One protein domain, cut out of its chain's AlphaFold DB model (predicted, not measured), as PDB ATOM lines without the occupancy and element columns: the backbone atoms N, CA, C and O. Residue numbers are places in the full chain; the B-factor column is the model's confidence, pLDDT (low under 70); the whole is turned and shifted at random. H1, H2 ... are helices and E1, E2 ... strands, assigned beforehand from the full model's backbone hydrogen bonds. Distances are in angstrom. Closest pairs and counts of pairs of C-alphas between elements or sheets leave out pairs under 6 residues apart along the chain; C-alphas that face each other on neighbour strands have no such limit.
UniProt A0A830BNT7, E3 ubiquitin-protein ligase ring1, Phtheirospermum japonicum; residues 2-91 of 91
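What this domain is: This is residues 2 to 91 of the 91 residues of the protein "E3 ubiquitin-protein ligase ring1" of Phtheirospermum japonicum (UniProt A0A830BNT7). With little regular structure, this is a small head, helix H1 on a sheet of E1, E2 and E3, from which residues 63 to 78 stick out as a wide loop. The sheet is a meander, each strand the antiparallel neighbour of the one before. The 90 printed residues, only 21 in named elements (E1, E2, E3, H1; mixed class), are loose, radius of gyration of the C-alphas 17.1 A, spanning 55 by 26 by 23 A.

How they stand to each other: E1, residues 3 to 5, and E2, residues 25 to 28, form a hairpin, N 4 to O 26 within hydrogen-bond range at 2.9 A. E2 and E3, residues 34 to 36, form another, N 27 to O 35 at 2.8 A. H1, residues 37 to 47, is on the sheet, over E3, height 9.8 A; 6 of its 7 O i to N i+4 pairs are within range.

Where its parts are: E1, 6.9 A long, begins at C-alpha 3 (43.269, -44.780, 108.931). E2 spans 9.6 A, E3 7.2 A. H1, 15.5 A, ends at C-alpha 47 (32.696, -50.662, 125.296).

The domain as a whole: The printed part has no cut. The link E1 to E2 is long. Confidence is under 70 at residues 2, 9 to 10 and 58 to 91.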
ATOM      1  N   GLU A   2      45.553 -44.718 113.228       68.31
ATOM      2  CA  GLU A   2      45.711 -44.400 111.817       68.31
ATOM      3  C   GLU A   2      44.555 -44.988 111.002       68.31
ATOM      4  O   GLU A   2      43.923 -45.981 111.376       68.31
ATOM      5  N   SER A   3      44.201 -44.281 109.935       77.62
ATOM      6  CA  SER A   3      43.269 -44.780 108.931       77.62
ATOM      7  C   SER A   3      44.111 -45.500 107.884       77.62
ATOM      8  O   SER A   3      45.011 -44.878 107.327       77.62
ATOM      9  N   VAL A   4      43.841 -46.779 107.649       82.81
ATOM     10  CA  VAL A   4      44.552 -47.596 106.659       82.81
ATOM     11  C   VAL A   4      43.630 -47.891 105.482       82.81
ATOM     12  O   VAL A   4      42.417 -48.019 105.660       82.81
ATOM     13  N   GLU A   5      44.205 -47.950 104.288       86.00
ATOM     14  CA  GLU A   5      43.507 -48.299 103.049       86.00
ATOM     15  C   GLU A   5      43.656 -49.802 102.802       86.00
ATOM     16  O   GLU A   5      44.719 -50.379 103.044       86.00
ATOM     17  N   ILE A   6      42.580 -50.455 102.377       85.12
ATOM     18  CA  ILE A   6      42.588 -51.891 102.100       85.12
ATOM     19  C   ILE A   6      43.216 -52.161 100.730       85.12
ATOM     20  O   ILE A   6      42.792 -51.595  99.727       85.12
ATOM     21  N   GLU A   7      44.219 -53.038 100.683       78.00
ATOM     22  CA  GLU A   7      44.933 -53.406  99.447       78.00
ATOM     23  C   GLU A   7      44.503 -54.774  98.873       78.00
ATOM     24  O   GLU A   7      45.049 -55.206  97.861       78.00
ATOM     25  N   GLY A   8      43.528 -55.465  99.486       70.94
ATOM     26  CA  GLY A   8      43.031 -56.773  99.032       70.94
ATOM     27  C   GLY A   8      41.676 -57.164  99.638       70.94
ATOM     28  O   GLY A   8      41.272 -56.607 100.652       70.94
ATOM     29  N   ASP A   9      40.985 -58.118  99.018       66.06
ATOM     30  CA  ASP A   9      39.576 -58.469  99.274       66.06
ATOM     31  C   ASP A   9      39.326 -59.490 100.408       66.06
ATOM     32  O   ASP A   9      38.183 -59.743 100.772       66.06
ATOM     33  N   ASP A  10      40.366 -60.033 101.047       65.44
ATOM     34  CA  ASP A  10      40.225 -61.094 102.064       65.44
ATOM     35  C   ASP A  10      39.885 -60.607 103.493       65.44
ATOM     36  O   ASP A  10      40.083 -61.336 104.473       65.44
ATOM     37  N   GLN A  11      39.426 -59.365 103.673       78.75
ATOM     38  CA  GLN A  11      39.159 -58.814 105.004       78.75
ATOM     39  C   GLN A  11      37.771 -58.168 105.106       78.75
ATOM     40  O   GLN A  11      37.365 -57.378 104.262       78.75
ATOM     41  N   HIS A  12      37.058 -58.503 106.184       85.06
ATOM     42  CA  HIS A  12      35.676 -58.100 106.440       85.06
ATOM     43  C   HIS A  12      35.525 -57.559 107.864       85.06
ATOM     44  O   HIS A  12      36.255 -57.922 108.796       85.06
ATOM     45  N   CYS A  13      34.539 -56.692 108.062       88.44
ATOM     46  CA  CYS A  13      34.256 -56.114 109.365       88.44
ATOM     47  C   CYS A  13      33.452 -57.081 110.232       88.44
ATOM     48  O   CYS A  13      32.281 -57.315 109.975       88.44
ATOM     49  N   VAL A  14      34.001 -57.544 111.355       88.19
ATOM     50  CA  VAL A  14      33.262 -58.439 112.274       88.19
ATOM     51  C   VAL A  14      32.095 -57.767 113.019       88.19
ATOM     52  O   VAL A  14      31.354 -58.442 113.726       88.19
ATOM     53  N   ILE A  15      31.936 -56.442 112.899       87.88
ATOM     54  CA  ILE A  15      30.843 -55.690 113.536       87.88
ATOM     55  C   ILE A  15      29.610 -55.635 112.624       87.88
ATOM     56  O   ILE A  15      28.499 -55.849 113.101       87.88
ATOM     57  N   CYS A  16      29.790 -55.335 111.332       90.25
ATOM     58  CA  CYS A  16      28.692 -55.267 110.355       90.25
ATOM     59  C   CYS A  16      28.619 -56.480 109.418       90.25
ATOM     60  O   CYS A  16      27.634 -56.614 108.704       90.25
ATOM     61  N   LEU A  17      29.612 -57.375 109.473       88.81
ATOM     62  CA  LEU A  17      29.758 -58.570 108.634       88.81
ATOM     63  C   LEU A  17      29.814 -58.264 107.132       88.81
ATOM     64  O   LEU A  17      29.419 -59.095 106.322       88.81
ATOM     65  N   GLU A  18      30.306 -57.076 106.786       87.75
ATOM     66  CA  GLU A  18      30.435 -56.606 105.407       87.75
ATOM     67  C   GLU A  18      31.903 -56.643 104.974       87.75
ATOM     68  O   GLU A  18      32.802 -56.359 105.781       87.75
ATOM     69  N   ASP A  19      32.127 -57.025 103.720       86.12
ATOM     70  CA  ASP A  19      33.439 -57.068 103.080       86.12
ATOM     71  C   ASP A  19      33.961 -55.650 102.817       86.12
ATOM     72  O   ASP A  19      33.182 -54.727 102.567       86.12
ATOM     73  N   TRP A  20      35.280 -55.464 102.880       85.38
ATOM     74  CA  TRP A  20      35.892 -54.176 102.555       85.38
ATOM     75  C   TRP A  20      36.243 -54.075 101.077       85.38
ATOM     76  O   TRP A  20      36.778 -55.008 100.479       85.38
ATOM     77  N   GLU A  21      36.008 -52.901 100.500       81.00
ATOM     78  CA  GLU A  21      36.452 -52.597  99.143       81.00
ATOM     79  C   GLU A  21      37.929 -52.177  99.124       81.00
ATOM     80  O   GLU A  21      38.443 -51.549 100.056       81.00
ATOM     81  N   ILE A  22      38.630 -52.487  98.032       82.69
ATOM     82  CA  ILE A  22      40.008 -52.024  97.823       82.69
ATOM     83  C   ILE A  22      40.013 -50.488  97.790       82.69
ATOM     84  O   ILE A  22      39.263 -49.866  97.042       82.69
ATOM     85  N   GLY A  23      40.875 -49.874  98.599       80.81
ATOM     86  CA  GLY A  23      40.923 -48.426  98.807       80.81
ATOM     87  C   GLY A  23      39.940 -47.904  99.861       80.81
ATOM     88  O   GLY A  23      39.929 -46.703 100.139       80.81
ATOM     89  N   GLU A  24      39.137 -48.768 100.493       83.69
ATOM     90  CA  GLU A  24      38.286 -48.356 101.605       83.69
ATOM     91  C   GLU A  24      39.129 -47.982 102.833       83.69
ATOM     92  O   GLU A  24      40.091 -48.661 103.203       83.69
ATOM     93  N   LYS A  25      38.753 -46.876 103.486       83.62
ATOM     94  CA  LYS A  25      39.424 -46.371 104.687       83.62
ATOM     95  C   LYS A  25      38.869 -47.043 105.934       83.62
ATOM     96  O   LYS A  25      37.827 -46.642 106.464       83.62
ATOM     97  N   VAL A  26      39.622 -47.992 106.470       88.06
ATOM     98  CA  VAL A  26      39.310 -48.657 107.737       88.06
ATOM     99  C   VAL A  26      40.174 -48.105 108.869       88.06
ATOM    100  O   VAL A  26      41.179 -47.419 108.664       88.06
ATOM    101  N   LYS A  27      39.767 -48.372 110.106       86.75
ATOM    102  CA  LYS A  27      40.539 -48.038 111.301       86.75
ATOM    103  C   LYS A  27      41.242 -49.283 111.813       86.75
ATOM    104  O   LYS A  27      40.594 -50.289 112.101       86.75
ATOM    105  N   GLU A  28      42.559 -49.186 111.956       87.38
ATOM    106  CA  GLU A  28      43.365 -50.214 112.606       87.38
ATOM    107  C   GLU A  28      43.572 -49.858 114.083       87.38
ATOM    108  O   GLU A  28      44.012 -48.761 114.442       87.38
ATOM    109  N   MET A  29      43.209 -50.795 114.953       86.12
ATOM    110  CA  MET A  29      43.443 -50.721 116.389       86.12
ATOM    111  C   MET A  29      44.914 -51.035 116.714       86.12
ATOM    112  O   MET A  29      45.540 -51.815 115.999       86.12
ATOM    113  N   PRO A  30      45.455 -50.563 117.854       84.12
ATOM    114  CA  PRO A  30      46.821 -50.897 118.296       84.12
ATOM    115  C   PRO A  30      47.059 -52.406 118.493       84.12
ATOM    116  O   PRO A  30      48.188 -52.882 118.425       84.12
ATOM    117  N   CYS A  31      45.993 -53.186 118.685       88.38
ATOM    118  CA  CYS A  31      46.037 -54.646 118.715       88.38
ATOM    119  C   CYS A  31      46.044 -55.307 117.320       88.38
ATOM    120  O   CYS A  31      45.822 -56.516 117.234       88.38
ATOM    121  N   LYS A  32      46.262 -54.531 116.245       86.38
ATOM    122  CA  LYS A  32      46.301 -54.943 114.828       86.38
ATOM    123  C   LYS A  32      44.989 -55.482 114.251       86.38
ATOM    124  O   LYS A  32      44.990 -56.132 113.211       86.38
ATOM    125  N   HIS A  33      43.865 -55.219 114.914       88.88
ATOM    126  CA  HIS A  33      42.545 -55.557 114.382       88.88
ATOM    127  C   HIS A  33      41.961 -54.374 113.618       88.88
ATOM    128  O   HIS A  33      42.051 -53.231 114.072       88.88
ATOM    129  N   ARG A  34      41.351 -54.660 112.471       87.94
ATOM    130  CA  ARG A  34      40.820 -53.666 111.537       87.94
ATOM    131  C   ARG A  34      39.299 -53.686 111.545       87.94
ATOM    132  O   ARG A  34      38.690 -54.743 111.683       87.94
ATOM    133  N   PHE A  35      38.699 -52.510 111.416       88.81
ATOM    134  CA  PHE A  35      37.252 -52.324 111.463       88.81
ATOM    135  C   PHE A  35      36.838 -51.121 110.618       88.81
ATOM    136  O   PHE A  35      37.586 -50.143 110.532       88.81
ATOM    137  N   CYS A  36      35.614 -51.124 110.079       89.44
ATOM    138  CA  CYS A  36      35.071 -49.928 109.432       89.44
ATOM    139  C   CYS A  36      35.111 -48.753 110.413       89.44
ATOM    140  O   CYS A  36      34.710 -48.908 111.572       89.44
ATOM    141  N   LYS A  37      35.534 -47.577 109.933       84.62
ATOM    142  CA  LYS A  37      35.658 -46.352 110.736       84.62
ATOM    143  C   LYS A  37      34.420 -46.124 111.620       84.62
ATOM    144  O   LYS A  37      34.534 -46.117 112.841       84.62
ATOM    145  N   GLY A  38      33.228 -46.096 111.022       86.25
ATOM    146  CA  GLY A  38      31.984 -45.870 111.767       86.25
ATOM    147  C   GLY A  38      31.571 -47.012 112.708       86.25
ATOM    148  O   GLY A  38      30.908 -46.765 113.714       86.25
ATOM    149  N   CYS A  39      31.951 -48.258 112.413       89.50
ATOM    150  CA  CYS A  39      31.601 -49.417 113.234       89.50
ATOM    151  C   CYS A  39      32.419 -49.445 114.528       89.50
ATOM    152  O   CYS A  39      31.853 -49.588 115.612       89.50
ATOM    153  N   ILE A  40      33.738 -49.246 114.430       86.81
ATOM    154  CA  ILE A  40      34.603 -49.234 115.613       86.81
ATOM    155  C   ILE A  40      34.390 -47.993 116.471       86.81
ATOM    156  O   ILE A  40      34.395 -48.104 117.690       86.81
ATOM    157  N   GLU A  41      34.114 -46.833 115.872       85.25
ATOM    158  CA  GLU A  41      33.795 -45.614 116.624       85.25
ATOM    159  C   GLU A  41      32.540 -45.795 117.492       85.25
ATOM    160  O   GLU A  41      32.536 -45.432 118.671       85.25
ATOM    161  N   LYS A  42      31.483 -46.407 116.938       87.25
ATOM    162  CA  LYS A  42      30.259 -46.729 117.688       87.25
ATOM    163  C   LYS A  42      30.526 -47.739 118.799       87.25
ATOM    164  O   LYS A  42      30.051 -47.549 119.917       87.25
ATOM    165  N   TRP A  43      31.289 -48.788 118.503       88.38
ATOM    166  CA  TRP A  43      31.621 -49.828 119.473       88.38
ATOM    167  C   TRP A  43      32.442 -49.280 120.641       88.38
ATOM    168  O   TRP A  43      32.109 -49.507 121.805       88.38
ATOM    169  N   LEU A  44      33.492 -48.512 120.347       84.06
ATOM    170  CA  LEU A  44      34.363 -47.955 121.372       84.06
ATOM    171  C   LEU A  44      33.642 -46.947 122.262       84.06
ATOM    172  O   LEU A  44      33.923 -46.928 123.451       84.06
ATOM    173  N   ARG A  45      32.669 -46.191 121.742       81.31
ATOM    174  CA  ARG A  45      31.831 -45.300 122.560       81.31
ATOM    175  C   ARG A  45      31.055 -46.045 123.655       81.31
ATOM    176  O   ARG A  45      30.777 -45.460 124.696       81.31
ATOM    177  N   ALA A  46      30.690 -47.306 123.421       82.25
ATOM    178  CA  ALA A  46      29.952 -48.122 124.384       82.25
ATOM    179  C   ALA A  46      30.864 -49.005 125.254       82.25
ATOM    180  O   ALA A  46      30.598 -49.168 126.442       82.25
ATOM    181  N   HIS A  47      31.923 -49.580 124.672       84.19
ATOM    182  CA  HIS A  47      32.696 -50.662 125.296       84.19
ATOM    183  C   HIS A  47      34.191 -50.384 125.475       84.19
ATOM    184  O   HIS A  47      34.828 -51.064 126.277       84.19
ATOM    185  N   GLY A  48      34.781 -49.464 124.708       83.19
ATOM    186  CA  GLY A  48      36.195 -49.077 124.858       83.19
ATOM    187  C   GLY A  48      37.223 -50.165 124.595       83.19
ATOM    188  O   GLY A  48      38.394 -49.994 124.919       83.19
ATOM    189  N   SER A  49      36.801 -51.291 124.035       88.56
ATOM    190  CA  SER A  49      37.615 -52.493 123.916       88.56
ATOM    191  C   SER A  49      37.480 -53.114 122.535       88.56
ATOM    192  O   SER A  49      36.483 -52.926 121.844       88.56
ATOM    193  N   CYS A  50      38.491 -53.867 122.112       88.94
ATOM    194  CA  CYS A  50      38.466 -54.601 120.857       88.94
ATOM    195  C   CYS A  50      37.391 -55.701 120.901       88.94
ATOM    196  O   CYS A  50      37.456 -56.555 121.788       88.94
ATOM    197  N   PRO A  51      36.466 -55.779 119.931       87.62
ATOM    198  CA  PRO A  51      35.474 -56.855 119.885       87.62
ATOM    199  C   PRO A  51      36.091 -58.242 119.625       87.62
ATOM    200  O   PRO A  51      35.468 -59.247 119.950       87.62
ATOM    201  N   VAL A  52      37.314 -58.316 119.079       88.44
ATOM    202  CA  VAL A  52      37.982 -59.594 118.766       88.44
ATOM    203  C   VAL A  52      38.837 -60.089 119.930       88.44
ATOM    204  O   VAL A  52      38.666 -61.206 120.405       88.44
ATOM    205  N   CYS A  53      39.761 -59.257 120.416       90.12
ATOM    206  CA  CYS A  53      40.748 -59.669 121.418       90.12
ATOM    207  C   CYS A  53      40.530 -59.058 122.808       90.12
ATOM    208  O   CYS A  53      41.349 -59.272 123.695       90.12
ATOM    209  N   ARG A  54      39.454 -58.282 123.003       87.75
ATOM    210  CA  ARG A  54      39.143 -57.552 124.247       87.75
ATOM    211  C   ARG A  54      40.224 -56.579 124.724       87.75
ATOM    212  O   ARG A  54      40.169 -56.130 125.859       87.75
ATOM    213  N   TYR A  55      41.176 -56.224 123.860       85.19
ATOM    214  CA  TYR A  55      42.174 -55.196 124.150       85.19
ATOM    215  C   TYR A  55      41.487 -53.861 124.459       85.19
ATOM    216  O   TYR A  55      40.769 -53.340 123.604       85.19
ATOM    217  N   GLU A  56      41.693 -53.330 125.661       83.50
ATOM    218  CA  GLU A  56      41.169 -52.032 126.087       83.50
ATOM    219  C   GLU A  56      41.987 -50.907 125.450       83.50
ATOM    220  O   GLU A  56      43.217 -50.940 125.441       83.50
ATOM    221  N   MET A  57      41.302 -49.921 124.875       80.44
ATOM    222  CA  MET A  57      41.972 -48.765 124.295       80.44
ATOM    223  C   MET A  57      42.642 -47.948 125.405       80.44
ATOM    224  O   MET A  57      41.984 -47.686 126.414       80.44
ATOM    225  N   PRO A  58      43.905 -47.515 125.232       68.38
ATOM    226  CA  PRO A  58      44.513 -46.582 126.168       68.38
ATOM    227  C   PRO A  58      43.668 -45.306 126.193       68.38
ATOM    228  O   PRO A  58      43.510 -44.638 125.168       68.38
ATOM    229  N   VAL A  59      43.068 -45.017 127.347       65.06
ATOM    230  CA  VAL A  59      42.539 -43.690 127.649       65.06
ATOM    231  C   VAL A  59      43.748 -42.872 128.073       65.06
ATOM    232  O   VAL A  59      44.431 -43.231 129.028       65.06
ATOM    233  N   GLU A  60      44.097 -41.850 127.300       57.06
ATOM    234  CA  GLU A  60      45.044 -40.857 127.792       57.06
ATOM    235  C   GLU A  60      44.289 -40.118 128.899       57.06
ATOM    236  O   GLU A  60      43.317 -39.419 128.634       57.06
ATOM    237  N   GLU A  61      44.623 -40.414 130.155       52.22
ATOM    238  CA  GLU A  61      44.153 -39.636 131.292       52.22
ATOM    239  C   GLU A  61      44.796 -38.255 131.143       52.22
ATOM    240  O   GLU A  61      46.007 -38.123 131.313       52.22
ATOM    241  N   ASP A  62      44.019 -37.243 130.749       49.84
ATOM    242  CA  ASP A  62      44.478 -35.859 130.788       49.84
ATOM    243  C   ASP A  62      44.883 -35.541 132.242       49.84
ATOM    244  O   ASP A  62      44.035 -35.429 133.131       49.84
ATOM    245  N   GLU A  63      46.189 -35.454 132.512       57.91
ATOM    246  CA  GLU A  63      46.734 -34.971 133.783       57.91
ATOM    247  C   GLU A  63      46.497 -33.453 133.913       57.91
ATOM    248  O   GLU A  63      47.431 -32.656 133.873       57.91
ATOM    249  N   ASP A  64      45.245 -33.041 134.109       58.09
ATOM    250  CA  ASP A  64      44.887 -31.725 134.643       58.09
ATOM    251  C   ASP A  64      44.219 -31.937 136.009       58.09
ATOM    252  O   ASP A  64      43.124 -32.483 136.135       58.09
ATOM    253  N   GLY A  65      44.964 -31.603 137.063       56.09
ATOM    254  CA  GLY A  65      44.702 -32.053 138.423       56.09
ATOM    255  C   GLY A  65      43.660 -31.290 139.253       56.09
ATOM    256  O   GLY A  65      42.929 -30.421 138.793       56.09
ATOM    257  N   ASP A  66      43.739 -31.622 140.547       55.56
ATOM    258  CA  ASP A  66      43.122 -31.026 141.745       55.56
ATOM    259  C   ASP A  66      41.718 -31.507 142.175       55.56
ATOM    260  O   ASP A  66      40.711 -31.283 141.511       55.56
ATOM    261  N   GLY A  67      41.658 -32.119 143.372       50.03
ATOM    262  CA  GLY A  67      40.404 -32.278 144.121       50.03
ATOM    263  C   GLY A  67      40.233 -33.565 144.937       50.03
ATOM    264  O   GLY A  67      39.430 -34.428 144.601       50.03
ATOM    265  N   LYS A  68      40.932 -33.678 146.072       62.00
ATOM    266  CA  LYS A  68      40.611 -34.593 147.195       62.00
ATOM    267  C   LYS A  68      39.116 -34.495 147.567       62.00
ATOM    268  O   LYS A  68      38.629 -33.381 147.596       62.00
ATOM    269  N   MET A  69      38.451 -35.588 147.983       52.72
ATOM    270  CA  MET A  69      37.564 -35.692 149.177       52.72
ATOM    271  C   MET A  69      36.503 -36.809 149.062       52.72
ATOM    272  O   MET A  69      35.626 -36.757 148.214       52.72
ATOM    273  N   GLY A  70      36.510 -37.730 150.037       44.75
ATOM    274  CA  GLY A  70      35.269 -38.287 150.595       44.75
ATOM    275  C   GLY A  70      34.957 -39.757 150.309       44.75
ATOM    276  O   GLY A  70      34.566 -40.129 149.213       44.75
ATOM    277  N   ARG A  71      35.044 -40.578 151.359       61.12
ATOM    278  CA  ARG A  71      34.421 -41.902 151.470       61.12
ATOM    279  C   ARG A  71      32.933 -41.732 151.803       61.12
ATOM    280  O   ARG A  71      32.638 -41.163 152.848       61.12
ATOM    281  N   SER A  72      32.043 -42.289 150.985       51.22
ATOM    282  CA  SER A  72      30.807 -42.939 151.442       51.22
ATOM    283  C   SER A  72      30.320 -43.906 150.368       51.22
ATOM    284  O   SER A  72      30.282 -43.571 149.187       51.22
ATOM    285  N   GLU A  73      30.015 -45.120 150.803       69.44
ATOM    286  CA  GLU A  73      29.351 -46.172 150.041       69.44
ATOM    287  C   GLU A  73      27.889 -45.755 149.797       69.44
ATOM    288  O   GLU A  73      27.275 -45.269 150.740       69.44
ATOM    289  N   GLU A  74      27.376 -45.883 148.564       56.09
ATOM    290  CA  GLU A  74      25.996 -46.281 148.194       56.09
ATOM    291  C   GLU A  74      25.684 -45.965 146.712       56.09
ATOM    292  O   GLU A  74      26.012 -44.900 146.202       56.09
ATOM    293  N   ASP A  75      25.096 -46.970 146.057       49.84
ATOM    294  CA  ASP A  75      24.349 -47.027 144.791       49.84
ATOM    295  C   ASP A  75      24.633 -46.002 143.672       49.84
ATOM    296  O   ASP A  75      24.306 -44.818 143.739       49.84
ATOM    297  N   GLY A  76      25.167 -46.506 142.561       44.94
ATOM    298  CA  GLY A  76      25.307 -45.744 141.329       44.94
ATOM    299  C   GLY A  76      26.130 -46.528 140.331       44.94
ATOM    300  O   GLY A  76      27.355 -46.572 140.427       44.94
ATOM    301  N   GLU A  77      25.441 -47.187 139.403       56.09
ATOM    302  CA  GLU A  77      25.993 -47.838 138.220       56.09
ATOM    303  C   GLU A  77      27.148 -46.997 137.660       56.09
ATOM    304  O   GLU A  77      26.953 -45.916 137.102       56.09
ATOM    305  N   ARG A  78      28.384 -47.456 137.906       51.16
ATOM    306  CA  ARG A  78      29.617 -46.792 137.480       51.16
ATOM    307  C   ARG A  78      29.684 -46.923 135.968       51.16
ATOM    308  O   ARG A  78      30.355 -47.812 135.446       51.16
ATOM    309  N   MET A  79      28.974 -46.038 135.277       50.97
ATOM    310  CA  MET A  79      29.132 -45.790 133.858       50.97
ATOM    311  C   MET A  79      30.550 -45.255 133.706       50.97
ATOM    312  O   MET A  79      30.815 -44.067 133.868       50.97
ATOM    313  N   ARG A  80      31.499 -46.179 133.531       55.00
ATOM    314  CA  ARG A  80      32.877 -45.869 133.180       55.00
ATOM    315  C   ARG A  80      32.762 -45.164 131.843       55.00
ATOM    316  O   ARG A  80      32.549 -45.820 130.830       55.00
ATOM    317  N   GLY A  81      32.765 -43.834 131.884       52.44
ATOM    318  CA  GLY A  81      32.787 -42.992 130.707       52.44
ATOM    319  C   GLY A  81      34.030 -43.367 129.932       52.44
ATOM    320  O   GLY A  81      35.126 -42.920 130.248       52.44
ATOM    321  N   ILE A  82      33.852 -44.256 128.967       56.97
ATOM    322  CA  ILE A  82      34.865 -44.657 128.015       56.97
ATOM    323  C   ILE A  82      35.001 -43.475 127.056       56.97
ATOM    324  O   ILE A  82      34.437 -43.435 125.965       56.97
ATOM    325  N   TRP A  83      35.700 -42.442 127.514       54.84
ATOM    326  CA  TRP A  83      36.216 -41.408 126.639       54.84
ATOM    327  C   TRP A  83      37.506 -41.952 126.048       54.84
ATOM    328  O   TRP A  83      38.610 -41.664 126.489       54.84
ATOM    329  N   VAL A  84      37.342 -42.813 125.044       52.91
ATOM    330  CA  VAL A  84      38.417 -43.052 124.093       52.91
ATOM    331  C   VAL A  84      38.691 -41.714 123.408       52.91
ATOM    332  O   VAL A  84      37.802 -41.167 122.756       52.91
ATOM    333  N   GLY A  85      39.891 -41.163 123.587       53.66
ATOM    334  CA  GLY A  85      40.349 -39.896 123.005       53.66
ATOM    335  C   GLY A  85      40.497 -39.935 121.480       53.66
ATOM    336  O   GLY A  85      41.499 -39.498 120.924       53.66
ATOM    337  N   PHE A  86      39.507 -40.464 120.760       49.56
ATOM    338  CA  PHE A  86      39.391 -40.220 119.336       49.56
ATOM    339  C   PHE A  86      38.900 -38.803 119.168       49.56
ATOM    340  O   PHE A  86      37.704 -38.537 119.277       49.56
ATOM    341  N   ALA A  87      39.845 -37.904 118.901       51.12
ATOM    342  CA  ALA A  87      39.574 -36.622 118.288       51.12
ATOM    343  C   ALA A  87      38.672 -36.862 117.068       51.12
ATOM    344  O   ALA A  87      39.120 -37.204 115.971       51.12
ATOM    345  N   PHE A  88      37.369 -36.720 117.302       45.12
ATOM    346  CA  PHE A  88      36.336 -36.533 116.306       45.12
ATOM    347  C   PHE A  88      36.621 -35.145 115.723       45.12
ATOM    348  O   PHE A  88      35.969 -34.165 116.078       45.12
ATOM    349  N   SER A  89      37.698 -35.022 114.937       47.56
ATOM    350  CA  SER A  89      37.998 -33.801 114.203       47.56
ATOM    351  C   SER A  89      36.804 -33.552 113.301       47.56
ATOM    352  O   SER A  89      36.566 -34.287 112.345       47.56
ATOM    353  N   ARG A  90      36.012 -32.574 113.731       44.38
ATOM    354  CA  ARG A  90      34.885 -31.980 113.033       44.38
ATOM    355  C   ARG A  90      35.340 -31.621 111.619       44.38
ATOM    356  O   ARG A  90      36.219 -30.774 111.479       44.38
ATOM    357  N   ASP A  91      34.778 -32.315 110.636       43.19
ATOM    358  CA  ASP A  91      34.654 -31.822 109.263       43.19
ATOM    359  C   ASP A  91      33.385 -30.962 109.200       43.19
ATOM    360  O   ASP A  91      32.323 -31.463 109.650       43.19
TER     361      ASP A  91